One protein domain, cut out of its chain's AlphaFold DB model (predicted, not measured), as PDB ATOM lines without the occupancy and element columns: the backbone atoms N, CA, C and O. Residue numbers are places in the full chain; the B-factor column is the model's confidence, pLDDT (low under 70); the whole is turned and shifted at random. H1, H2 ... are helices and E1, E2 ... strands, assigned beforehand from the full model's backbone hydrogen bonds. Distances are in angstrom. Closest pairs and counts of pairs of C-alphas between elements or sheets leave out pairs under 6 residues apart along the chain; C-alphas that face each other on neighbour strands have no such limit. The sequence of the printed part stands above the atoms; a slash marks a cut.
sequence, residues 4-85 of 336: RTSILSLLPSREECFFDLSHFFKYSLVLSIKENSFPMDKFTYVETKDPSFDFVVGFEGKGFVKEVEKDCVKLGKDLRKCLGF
ATOM      1  N   ARG A   4      35.733 -20.266  -4.326       91.69
ATOM      2  CA  ARG A   4      36.254 -20.886  -5.550       91.69
ATOM      3  C   ARG A   4      37.080 -22.123  -5.227       91.69
ATOM      4  O   ARG A   4      36.807 -23.186  -5.774       91.69
ATOM      5  N   THR A   5      38.043 -21.997  -4.318       91.56
ATOM      6  CA  THR A   5      38.910 -23.104  -3.900       91.56
ATOM      7  C   THR A   5      38.094 -24.234  -3.287       91.56
ATOM      8  O   THR A   5      38.290 -25.391  -3.650       91.56
ATOM      9  N   SER A   6      37.135 -23.905  -2.412       92.00
ATOM     10  CA  SER A   6      36.253 -24.903  -1.790       92.00
ATOM     11  C   SER A   6      35.467 -25.692  -2.840       92.00
ATOM     12  O   SER A   6      35.444 -26.916  -2.792       92.00
ATOM     13  N   ILE A   7      34.867 -24.988  -3.805       93.88
ATOM     14  CA  ILE A   7      33.994 -25.573  -4.829       93.88
ATOM     15  C   ILE A   7      34.783 -26.424  -5.830       93.88
ATOM     16  O   ILE A   7      34.431 -27.578  -6.061       93.88
ATOM     17  N   LEU A   8      35.866 -25.888  -6.398       91.62
ATOM     18  CA  LEU A   8      36.671 -26.603  -7.400       91.62
ATOM     19  C   LEU A   8      37.489 -27.753  -6.791       91.62
ATOM     20  O   LEU A   8      37.888 -28.671  -7.496       91.62
ATOM     21  N   SER A   9      37.719 -27.739  -5.476       91.25
ATOM     22  CA  SER A   9      38.375 -28.852  -4.772       91.25
ATOM     23  C   SER A   9      37.383 -29.859  -4.186       91.25
ATOM     24  O   SER A   9      37.800 -30.784  -3.489       91.25
ATOM     25  N   LEU A  10      36.079 -29.693  -4.444       91.50
ATOM     26  CA  LEU A  10      35.015 -30.559  -3.926       91.50
ATOM     27  C   LEU A  10      35.031 -30.686  -2.391       91.50
ATOM     28  O   LEU A  10      34.887 -31.776  -1.838       91.50
ATOM     29  N   LEU A  11      35.222 -29.563  -1.700       91.56
ATOM     30  CA  LEU A  11      35.135 -29.454  -0.243       91.56
ATOM     31  C   LEU A  11      33.768 -28.892   0.177       91.56
ATOM     32  O   LEU A  11      33.134 -28.182  -0.614       91.56
ATOM     33  N   PRO A  12      33.300 -29.148   1.414       90.44
ATOM     34  CA  PRO A  12      32.098 -28.507   1.936       90.44
ATOM     35  C   PRO A  12      32.167 -26.985   1.768       90.44
ATOM     36  O   PRO A  12      33.187 -26.357   2.055       90.44
ATOM     37  N   SER A  13      31.078 -26.394   1.285       92.00
ATOM     38  CA  SER A  13      30.986 -24.966   0.988       92.00
ATOM     39  C   SER A  13      29.662 -24.402   1.502       92.00
ATOM     40  O   SER A  13      28.764 -25.150   1.881       92.00
ATOM     41  N   ARG A  14      29.556 -23.075   1.560       91.81
ATOM     42  CA  ARG A  14      28.381 -22.363   2.085       91.81
ATOM     43  C   ARG A  14      27.399 -22.062   0.956       91.81
ATOM     44  O   ARG A  14      27.826 -21.813  -0.166       91.81
ATOM     45  N   GLU A  15      26.106 -22.018   1.264       90.88
ATOM     46  CA  GLU A  15      25.038 -21.731   0.291       90.88
ATOM     47  C   GLU A  15      25.290 -20.435  -0.499       90.88
ATOM     48  O   GLU A  15      25.168 -20.409  -1.721       90.88
ATOM     49  N   GLU A  16      25.754 -19.381   0.179       90.38
ATOM     50  CA  GLU A  16      26.063 -18.079  -0.425       90.38
ATOM     51  C   GLU A  16      27.096 -18.142  -1.565       90.38
ATOM     52  O   GLU A  16      27.096 -17.269  -2.438       90.38
ATOM     53  N   CYS A  17      27.933 -19.185  -1.590       92.50
ATOM     54  CA  CYS A  17      28.929 -19.412  -2.629       92.50
ATOM     55  C   CYS A  17      28.322 -19.883  -3.962       92.50
ATOM     56  O   CYS A  17      29.052 -19.928  -4.950       92.50
ATOM     57  N   PHE A  18      27.034 -20.236  -4.015       90.06
ATOM     58  CA  PHE A  18      26.368 -20.788  -5.199       90.06
ATOM     59  C   PHE A  18      25.372 -19.808  -5.823       90.06
ATOM     60  O   PHE A  18      24.857 -18.897  -5.167       90.06
ATOM     61  N   PHE A  19      25.126 -19.983  -7.123       82.12
ATOM     62  CA  PHE A  19      24.213 -19.132  -7.891       82.12
ATOM     63  C   PHE A  19      22.788 -19.128  -7.338       82.12
ATOM     64  O   PHE A  19      22.148 -18.078  -7.305       82.12
ATOM     65  N   ASP A  20      22.321 -20.288  -6.890       82.88
ATOM     66  CA  ASP A  20      21.064 -20.458  -6.183       82.88
ATOM     67  C   ASP A  20      21.113 -21.701  -5.283       82.88
ATOM     68  O   ASP A  20      22.079 -22.475  -5.275       82.88
ATOM     69  N   LEU A  21      20.030 -21.892  -4.534       88.25
ATOM     70  CA  LEU A  21      19.848 -23.021  -3.633       88.25
ATOM     71  C   LEU A  21      19.846 -24.375  -4.374       88.25
ATOM     72  O   LEU A  21      20.279 -25.384  -3.821       88.25
ATOM     73  N   SER A  22      19.420 -24.411  -5.646       87.19
ATOM     74  CA  SER A  22      19.443 -25.638  -6.451       87.19
ATOM     75  C   SER A  22      20.875 -26.097  -6.713       87.19
ATOM     76  O   SER A  22      21.187 -27.270  -6.507       87.19
ATOM     77  N   HIS A  23      21.773 -25.190  -7.104       89.06
ATOM     78  CA  HIS A  23      23.184 -25.521  -7.296       89.06
ATOM     79  C   HIS A  23      23.876 -25.920  -5.987       89.06
ATOM     80  O   HIS A  23      24.694 -26.838  -6.007       89.06
ATOM     81  N   PHE A  24      23.521 -25.301  -4.857       92.50
ATOM     82  CA  PHE A  24      24.031 -25.702  -3.542       92.50
ATOM     83  C   PHE A  24      23.623 -27.138  -3.167       92.50
ATOM     84  O   PHE A  24      24.467 -27.946  -2.765       92.50
ATOM     85  N   PHE A  25      22.347 -27.496  -3.346       91.50
ATOM     86  CA  PHE A  25      21.886 -28.858  -3.074       91.50
ATOM     87  C   PHE A  25      22.460 -29.877  -4.056       91.50
ATOM     88  O   PHE A  25      22.896 -30.941  -3.623       91.50
ATOM     89  N   LYS A  26      22.548 -29.545  -5.353       90.94
ATOM     90  CA  LYS A  26      23.230 -30.393  -6.345       90.94
ATOM     91  C   LYS A  26      24.685 -30.633  -5.960       90.94
ATOM     92  O   LYS A  26      25.145 -31.763  -6.016       90.94
ATOM     93  N   TYR A  27      25.400 -29.603  -5.517       94.75
ATOM     94  CA  TYR A  27      26.777 -29.752  -5.051       94.75
ATOM     95  C   TYR A  27      26.877 -30.679  -3.833       94.75
ATOM     96  O   TYR A  27      27.715 -31.574  -3.798       94.75
ATOM     97  N   SER A  28      25.980 -30.518  -2.859       93.31
ATOM     98  CA  SER A  28      25.922 -31.384  -1.673       93.31
ATOM     99  C   SER A  28      25.620 -32.846  -2.034       93.31
ATOM    100  O   SER A  28      26.218 -33.767  -1.472       93.31
ATOM    101  N   LEU A  29      24.737 -33.060  -3.016       92.31
ATOM    102  CA  LEU A  29      24.464 -34.377  -3.587       92.31
ATOM    103  C   LEU A  29      25.725 -34.958  -4.232       92.31
ATOM    104  O   LEU A  29      26.120 -36.063  -3.872       92.31
ATOM    105  N   VAL A  30      26.394 -34.193  -5.103       93.62
ATOM    106  CA  VAL A  30      27.651 -34.583  -5.764       93.62
ATOM    107  C   VAL A  30      28.690 -35.052  -4.748       93.62
ATOM    108  O   VAL A  30      29.259 -36.124  -4.919       93.62
ATOM    109  N   LEU A  31      28.895 -34.312  -3.653       93.38
ATOM    110  CA  LEU A  31      29.833 -34.715  -2.598       93.38
ATOM    111  C   LEU A  31      29.476 -36.057  -1.941       93.38
ATOM    112  O   LEU A  31      30.374 -36.772  -1.502       93.38
ATOM    113  N   SER A  32      28.188 -36.400  -1.881       92.31
ATOM    114  CA  SER A  32      27.690 -37.615  -1.226       92.31
ATOM    115  C   SER A  32      27.778 -38.860  -2.116       92.31
ATOM    116  O   SER A  32      27.937 -39.967  -1.605       92.31
ATOM    117  N   ILE A  33      27.665 -38.692  -3.440       92.12
ATOM    118  CA  ILE A  33      27.604 -39.804  -4.410       92.12
ATOM    119  C   ILE A  33      28.854 -39.942  -5.287       92.12
ATOM    120  O   ILE A  33      28.918 -40.857  -6.109       92.12
ATOM    121  N   LYS A  34      29.830 -39.041  -5.132       94.62
ATOM    122  CA  LYS A  34      31.096 -39.053  -5.869       94.62
ATOM    123  C   LYS A  34      31.856 -40.365  -5.674       94.62
ATOM    124  O   LYS A  34      32.094 -40.788  -4.543       94.62
ATOM    125  N   GLU A  35      32.332 -40.929  -6.778       94.38
ATOM    126  CA  GLU A  35      33.322 -42.011  -6.789       94.38
ATOM    127  C   GLU A  35      34.717 -41.484  -7.111       94.38
ATOM    128  O   GLU A  35      35.679 -41.795  -6.412       94.38
ATOM    129  N   ASN A  36      34.818 -40.634  -8.134       92.88
ATOM    130  CA  ASN A  36      36.073 -40.054  -8.590       92.88
ATOM    131  C   ASN A  36      35.861 -38.609  -9.060       92.88
ATOM    132  O   ASN A  36      34.745 -38.180  -9.349       92.88
ATOM    133  N   SER A  37      36.934 -37.828  -9.119       93.00
ATOM    134  CA  SER A  37      36.894 -36.475  -9.666       93.00
ATOM    135  C   SER A  37      38.256 -36.034 -10.146       93.00
ATOM    136  O   SER A  37      39.257 -36.302  -9.481       93.00
ATOM    137  N   PHE A  38      38.284 -35.267 -11.226       91.00
ATOM    138  CA  PHE A  38      39.512 -34.684 -11.742       91.00
ATOM    139  C   PHE A  38      39.250 -33.293 -12.333       91.00
ATOM    140  O   PHE A  38      38.161 -33.021 -12.853       91.00
ATOM    141  N   PRO A  39      40.227 -32.377 -12.221       89.44
ATOM    142  CA  PRO A  39      40.119 -31.061 -12.828       89.44
ATOM    143  C   PRO A  39      40.174 -31.168 -14.357       89.44
ATOM    144  O   PRO A  39      40.953 -31.943 -14.911       89.44
ATOM    145  N   MET A  40      39.367 -30.356 -15.034       84.62
ATOM    146  CA  MET A  40      39.372 -30.199 -16.487       84.62
ATOM    147  C   MET A  40      39.173 -28.728 -16.839       84.62
ATOM    148  O   MET A  40      38.088 -28.186 -16.633       84.62
ATOM    149  N   ASP A  41      40.208 -28.093 -17.389       80.25
ATOM    150  CA  ASP A  41      40.207 -26.658 -17.702       80.25
ATOM    151  C   ASP A  41      39.765 -25.818 -16.479       80.25
ATOM    152  O   ASP A  41      40.409 -25.866 -15.429       80.25
ATOM    153  N   LYS A  42      38.646 -25.090 -16.572       84.50
ATOM    154  CA  LYS A  42      38.078 -24.260 -15.492       84.50
ATOM    155  C   LYS A  42      37.080 -25.001 -14.591       84.50
ATOM    156  O   LYS A  42      36.437 -24.376 -13.745       84.50
ATOM    157  N   PHE A  43      36.932 -26.309 -14.770       89.88
ATOM    158  CA  PHE A  43      35.901 -27.122 -14.136       89.88
ATOM    159  C   PHE A  43      36.490 -28.301 -13.366       89.88
ATOM    160  O   PHE A  43      37.676 -28.628 -13.444       89.88
ATOM    161  N   THR A  44      35.618 -28.990 -12.646       92.44
ATOM    162  CA  THR A  44      35.897 -30.290 -12.050       92.44
ATOM    163  C   THR A  44      34.843 -31.272 -12.524       92.44
ATOM    164  O   THR A  44      33.655 -31.088 -12.252       92.44
ATOM    165  N   TYR A  45      35.280 -32.295 -13.254       92.62
ATOM    166  CA  TYR A  45      34.427 -33.414 -13.625       92.62
ATOM    167  C   TYR A  45      34.318 -34.365 -12.436       92.62
ATOM    168  O   TYR A  45      35.316 -34.633 -11.758       92.62
ATOM    169  N   VAL A  46      33.110 -34.847 -12.164       93.81
ATOM    170  CA  VAL A  46      32.810 -35.713 -11.027       93.81
ATOM    171  C   VAL A  46      32.060 -36.941 -11.503       93.81
ATOM    172  O   VAL A  46      30.904 -36.856 -11.914       93.81
ATOM    173  N   GLU A  47      32.725 -38.083 -11.393       93.88
ATOM    174  CA  GLU A  47      32.134 -39.392 -11.635       93.88
ATOM    175  C   GLU A  47      31.322 -39.811 -10.419       93.88
ATOM    176  O   GLU A  47      31.779 -39.679  -9.276       93.88
ATOM    177  N   THR A  48      30.120 -40.324 -10.657       92.69
ATOM    178  CA  THR A  48      29.216 -40.725  -9.573       92.69
ATOM    179  C   THR A  48      28.840 -42.197  -9.607       92.69
ATOM    180  O   THR A  48      29.086 -42.897 -10.581       92.69
ATOM    181  N   LYS A  49      28.187 -42.658  -8.538       87.56
ATOM    182  CA  LYS A  49      27.563 -43.988  -8.478       87.56
ATOM    183  C   LYS A  49      26.314 -44.122  -9.347       87.56
ATOM    184  O   LYS A  49      25.827 -45.236  -9.522       87.56
ATOM    185  N   ASP A  50      25.755 -43.011  -9.828       86.81
ATOM    186  CA  ASP A  50      24.557 -43.058 -10.657       86.81
ATOM    187  C   ASP A  50      24.895 -43.682 -12.025       86.81
ATOM    188  O   ASP A  50      25.912 -43.312 -12.628       86.81
ATOM    189  N   PRO A  51      24.089 -44.640 -12.519       85.75
ATOM    190  CA  PRO A  51      24.337 -45.280 -13.808       85.75
ATOM    191  C   PRO A  51      24.035 -44.374 -15.012       85.75
ATOM    192  O   PRO A  51      24.453 -44.698 -16.120       85.75
ATOM    193  N   SER A  52      23.312 -43.270 -14.823       84.88
ATOM    194  CA  SER A  52      22.757 -42.451 -15.906       84.88
ATOM    195  C   SER A  52      23.517 -41.145 -16.117       84.88
ATOM    196  O   SER A  52      23.596 -40.661 -17.248       84.88
ATOM    197  N   PHE A  53      24.083 -40.568 -15.054       88.12
ATOM    198  CA  PHE A  53      24.711 -39.252 -15.129       88.12
ATOM    199  C   PHE A  53      25.968 -39.090 -14.271       88.12
ATOM    200  O   PHE A  53      26.153 -39.706 -13.222       88.12
ATOM    201  N   ASP A  54      26.818 -38.178 -14.723       92.19
ATOM    202  CA  ASP A  54      27.926 -37.600 -13.971       92.19
ATOM    203  C   ASP A  54      27.686 -36.092 -13.787       92.19
ATOM    204  O   ASP A  54      26.676 -35.541 -14.241       92.19
ATOM    205  N   PHE A  55      28.601 -35.398 -13.107       91.94
ATOM    206  CA  PHE A  55      28.477 -33.958 -12.894       91.94
ATOM    207  C   PHE A  55      29.708 -33.178 -13.315       91.94
ATOM    208  O   PHE A  55      30.844 -33.639 -13.253       91.94
ATOM    209  N   VAL A  56      29.458 -31.921 -13.655       91.19
ATOM    210  CA  VAL A  56      30.468 -30.893 -13.845       91.19
ATOM    211  C   VAL A  56      30.226 -29.793 -12.831       91.19
ATOM    212  O   VAL A  56      29.141 -29.208 -12.766       91.19
ATOM    213  N   VAL A  57      31.251 -29.502 -12.040       92.88
ATOM    214  CA  VAL A  57      31.272 -28.391 -11.094       92.88
ATOM    215  C   VAL A  57      32.129 -27.272 -11.674       92.88
ATOM    216  O   VAL A  57      33.248 -27.511 -12.124       92.88
ATOM    217  N   GLY A  58      31.612 -26.046 -11.663       90.88
ATOM    218  CA  GLY A  58      32.329 -24.866 -12.143       90.88
ATOM    219  C   GLY A  58      32.134 -23.657 -11.234       90.88
ATOM    220  O   GLY A  58      31.277 -23.652 -10.346       90.88
ATOM    221  N   PHE A  59      32.947 -22.623 -11.456       88.19
ATOM    222  CA  PHE A  59      32.896 -21.380 -10.691       88.19
ATOM    223  C   PHE A  59      33.051 -20.159 -11.604       88.19
ATOM    224  O   PHE A  59      34.107 -19.961 -12.196       88.19
ATOM    225  N   GLU A  60      32.022 -19.315 -11.653       81.69
ATOM    226  CA  GLU A  60      31.969 -18.086 -12.459       81.69
ATOM    227  C   GLU A  60      31.426 -16.937 -11.601       81.69
ATOM    228  O   GLU A  60      30.254 -16.574 -11.658       81.69
ATOM    229  N   GLY A  61      32.246 -16.454 -10.663       82.50
ATOM    230  CA  GLY A  61      31.813 -15.564  -9.573       82.50
ATOM    231  C   GLY A  61      31.037 -16.295  -8.469       82.50
ATOM    232  O   GLY A  61      31.243 -16.013  -7.288       82.50
ATOM    233  N   LYS A  62      30.229 -17.292  -8.841       88.38
ATOM    234  CA  LYS A  62      29.591 -18.264  -7.949       88.38
ATOM    235  C   LYS A  62      29.689 -19.690  -8.490       88.38
ATOM    236  O   LYS A  62      29.930 -19.914  -9.673       88.38
ATOM    237  N   GLY A  63      29.511 -20.660  -7.599       89.62
ATOM    238  CA  GLY A  63      29.469 -22.080  -7.920       89.62
ATOM    239  C   GLY A  63      28.209 -22.473  -8.676       89.62
ATOM    240  O   GLY A  63      27.100 -22.105  -8.276       89.62
ATOM    241  N   PHE A  64      28.383 -23.275  -9.720       89.50
ATOM    242  CA  PHE A  64      27.304 -23.984 -10.398       89.50
ATOM    243  C   PHE A  64      27.650 -25.463 -10.550       89.50
ATOM    244  O   PHE A  64      28.814 -25.866 -10.541       89.50
ATOM    245  N   VAL A  65      26.602 -26.263 -10.706       89.94
ATOM    246  CA  VAL A  65      26.681 -27.712 -10.888       89.94
ATOM    247  C   VAL A  65      25.754 -28.110 -12.023       89.94
ATOM    248  O   VAL A  65      24.574 -27.740 -12.011       89.94
ATOM    249  N   LYS A  66      26.295 -28.856 -12.984       88.00
ATOM    250  CA  LYS A  66      25.585 -29.377 -14.148       88.00
ATOM    251  C   LYS A  66      25.673 -30.886 -14.211       88.00
ATOM    252  O   LYS A  66      26.715 -31.454 -13.922       88.00
ATOM    253  N   GLU A  67      24.562 -31.493 -14.585       89.06
ATOM    254  CA  GLU A  67      24.476 -32.911 -14.910       89.06
ATOM    255  C   GLU A  67      24.934 -33.115 -16.356       89.06
ATOM    256  O   GLU A  67      24.659 -32.271 -17.216       89.06
ATOM    257  N   VAL A  68      25.640 -34.210 -16.608       87.31
ATOM    258  CA  VAL A  68      26.071 -34.650 -17.937       87.31
ATOM    259  C   VAL A  68      25.822 -36.144 -18.084       87.31
ATOM    260  O   VAL A  68      25.766 -36.868 -17.092       87.31
ATOM    261  N   GLU A  69      25.686 -36.604 -19.326       86.00
ATOM    262  CA  GLU A  69      25.577 -38.031 -19.635       86.00
ATOM    263  C   GLU A  69      26.746 -38.812 -19.017       86.00
ATOM    264  O   GLU A  69      27.887 -38.331 -18.993       86.00
ATOM    265  N   LYS A  70      26.451 -40.012 -18.512       87.81
ATOM    266  CA  LYS A  70      27.445 -40.895 -17.907       87.81
ATOM    267  C   LYS A  70      28.664 -41.083 -18.807       87.81
ATOM    268  O   LYS A  70      28.526 -41.289 -20.011       87.81
ATOM    269  N   ASP A  71      29.859 -41.023 -18.215       84.81
ATOM    270  CA  ASP A  71      31.131 -41.264 -18.903       84.81
ATOM    271  C   ASP A  71      31.369 -40.366 -20.136       84.81
ATOM    272  O   ASP A  71      32.237 -40.663 -20.964       84.81
ATOM    273  N   CYS A  72      30.659 -39.234 -20.263       82.25
ATOM    274  CA  CYS A  72      30.712 -38.401 -21.465       82.25
ATOM    275  C   CYS A  72      32.147 -37.992 -21.834       82.25
ATOM    276  O   CYS A  72      32.534 -38.050 -23.001       82.25
ATOM    277  N   VAL A  73      32.968 -37.661 -20.834       80.31
ATOM    278  CA  VAL A  73      34.382 -37.307 -21.031       80.31
ATOM    279  C   VAL A  73      35.255 -38.532 -21.336       80.31
ATOM    280  O   VAL A  73      36.171 -38.447 -22.156       80.31
ATOM    281  N   LYS A  74      34.983 -39.692 -20.723       75.00
ATOM    282  CA  LYS A  74      35.763 -40.923 -20.959       75.00
ATOM    283  C   LYS A  74      35.583 -41.464 -22.372       75.00
ATOM    284  O   LYS A  74      36.507 -42.058 -22.918       75.00
ATOM    285  N   LEU A  75      34.434 -41.200 -22.991       67.38
ATOM    286  CA  LEU A  75      34.142 -41.538 -24.387       67.38
ATOM    287  C   LEU A  75      34.867 -40.629 -25.404       67.38
ATOM    288  O   LEU A  75      34.497 -40.587 -26.577       67.38
ATOM    289  N   GLY A  76      35.896 -39.888 -24.976       61.12
ATOM    290  CA  GLY A  76      36.732 -39.053 -25.841       61.12
ATOM    291  C   GLY A  76      36.075 -37.739 -26.269       61.12
ATOM    292  O   GLY A  76      36.574 -37.082 -27.186       61.12
ATOM    293  N   LYS A  77      34.960 -37.342 -25.641       63.97
ATOM    294  CA  LYS A  77      34.324 -36.045 -25.897       63.97
ATOM    295  C   LYS A  77      34.954 -34.964 -25.014       63.97
ATOM    296  O   LYS A  77      35.243 -35.171 -23.840       63.97
ATOM    297  N   ASP A  78      35.131 -33.783 -25.597       79.31
ATOM    298  CA  ASP A  78      35.450 -32.557 -24.862       79.31
ATOM    299  C   ASP A  78      34.306 -32.229 -23.881       79.31
ATOM    300  O   ASP A  78      33.129 -32.337 -24.236       79.31
ATOM    301  N   LEU A  79      34.647 -31.794 -22.667       79.88
ATOM    302  CA  LEU A  79      33.705 -31.340 -21.644       79.88
ATOM    303  C   LEU A  79      32.714 -30.294 -22.182       79.88
ATOM    304  O   LEU A  79      31.530 -30.329 -21.850       79.88
ATOM    305  N   ARG A  80      33.174 -29.391 -23.055       80.31
ATOM    306  CA  ARG A  80      32.319 -28.377 -23.692       80.31
ATOM    307  C   ARG A  80      31.252 -29.009 -24.585       80.31
ATOM    308  O   ARG A  80      30.083 -28.635 -24.517       80.31
ATOM    309  N   LYS A  81      31.625 -30.046 -25.345       79.44
ATOM    310  CA  LYS A  81      30.682 -30.835 -26.154       79.44
ATOM    311  C   LYS A  81      29.695 -31.600 -25.275       79.44
ATOM    312  O   LYS A  81      28.518 -31.639 -25.610       79.44
ATOM    313  N   CYS A  82      30.151 -32.151 -24.149       79.25
ATOM    314  CA  CYS A  82      29.281 -32.812 -23.169       79.25
ATOM    315  C   CYS A  82      28.218 -31.874 -22.592       79.25
ATOM    316  O   CYS A  82      27.094 -32.290 -22.333       79.25
ATOM    317  N   LEU A  83      28.570 -30.605 -22.408       79.75
ATOM    318  CA  LEU A  83      27.673 -29.580 -21.882       79.75
ATOM    319  C   LEU A  83      26.902 -28.826 -22.980       79.75
ATOM    320  O   LEU A  83      26.037 -28.010 -22.664       79.75
ATOM    321  N   GLY A  84      27.194 -29.098 -24.255       82.00
ATOM    322  CA  GLY A  84      26.483 -28.541 -25.404       82.00
ATOM    323  C   GLY A  84      26.761 -27.062 -25.691       82.00
ATOM    324  O   GLY A  84      25.873 -26.387 -26.213       82.00
ATOM    325  N   PHE A  85      27.954 -26.549 -25.370       87.06
ATOM    326  CA  PHE A  85      28.337 -25.159 -25.652       87.06
ATOM    327  C   PHE A  85      29.737 -25.026 -26.264       87.06
ATOM    328  O   PHE A  85      30.575 -25.910 -26.115       87.06
TER     329      PHE A  85
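Overview. This is residues 4 to 85 of the 336 residues of an uncharacterized protein of Candidatus Aramenus sulfurataquae (UniProt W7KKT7). What shape does the model show? A strongly twisted sheet of four strands has H2, its longest helix, slanting over one face, with short H1 on the same face beyond a long link; short H3 only grazes the sheet. What makes it up? The printed part has 82 residues, with elements in the order H1, H2, E1, E2, E3, E4, H3; the sheet order is E1 - E2 - E3 - E4, antiparallel, and the class is mixed. How large is it? It is compact, with a radius of gyration of the C-alphas of 11.7 A and spans of 34 by 24 by 19 A.

Along the chain. Where are the helices? H1 is residues 4 to 8, from C-alpha 4 at (36.254, -20.886, -5.550); H2 is residues 21 to 33, 18.5 A long; H3 is residues 79 to 83, ending at C-alpha 83 at (27.673, -29.580, -21.882). Where are the strands? E1 is residues 34 to 40, 16.1 A; E2 43 to 48, 15.8 A; E3 53 to 60, 22.5 A; E4 62 to 69, 23.3 A.

Arrangement. How do H1 and H2 stand to the sheet? H1 has a height over the sheet of 6.8 A, and its closest C-alphas to E3 are Arg 4 and Phe 59, 6.2 A. H2, in two layers with the sheet, has a height of 8.3 A and runs slantwise to the strands, at 57 degrees to E4 on the local plane; the C-alphas of His 23 and Phe 64 are closest, 5.4 A. How are the strands joined? They form a meander, each the antiparallel neighbour of the one before, with N 38 and O 45 at 3.1 A, N 46 and O 55 at 2.8 A, and N 56 and O 66 at 2.8 A. What of the helices' backbones? In H1, H2 and H3 every O i to N i+4 pair is within hydrogen-bond range.

Size, cuts and confidence. How far does it reach? The C-alphas farthest apart are those of Glu 16 and Gly 76, 34.6 A. Is it whole and confident? The printed part has no cut, its one long link is H1 to H2, and residues 75 to 77 have a pLDDT under 70.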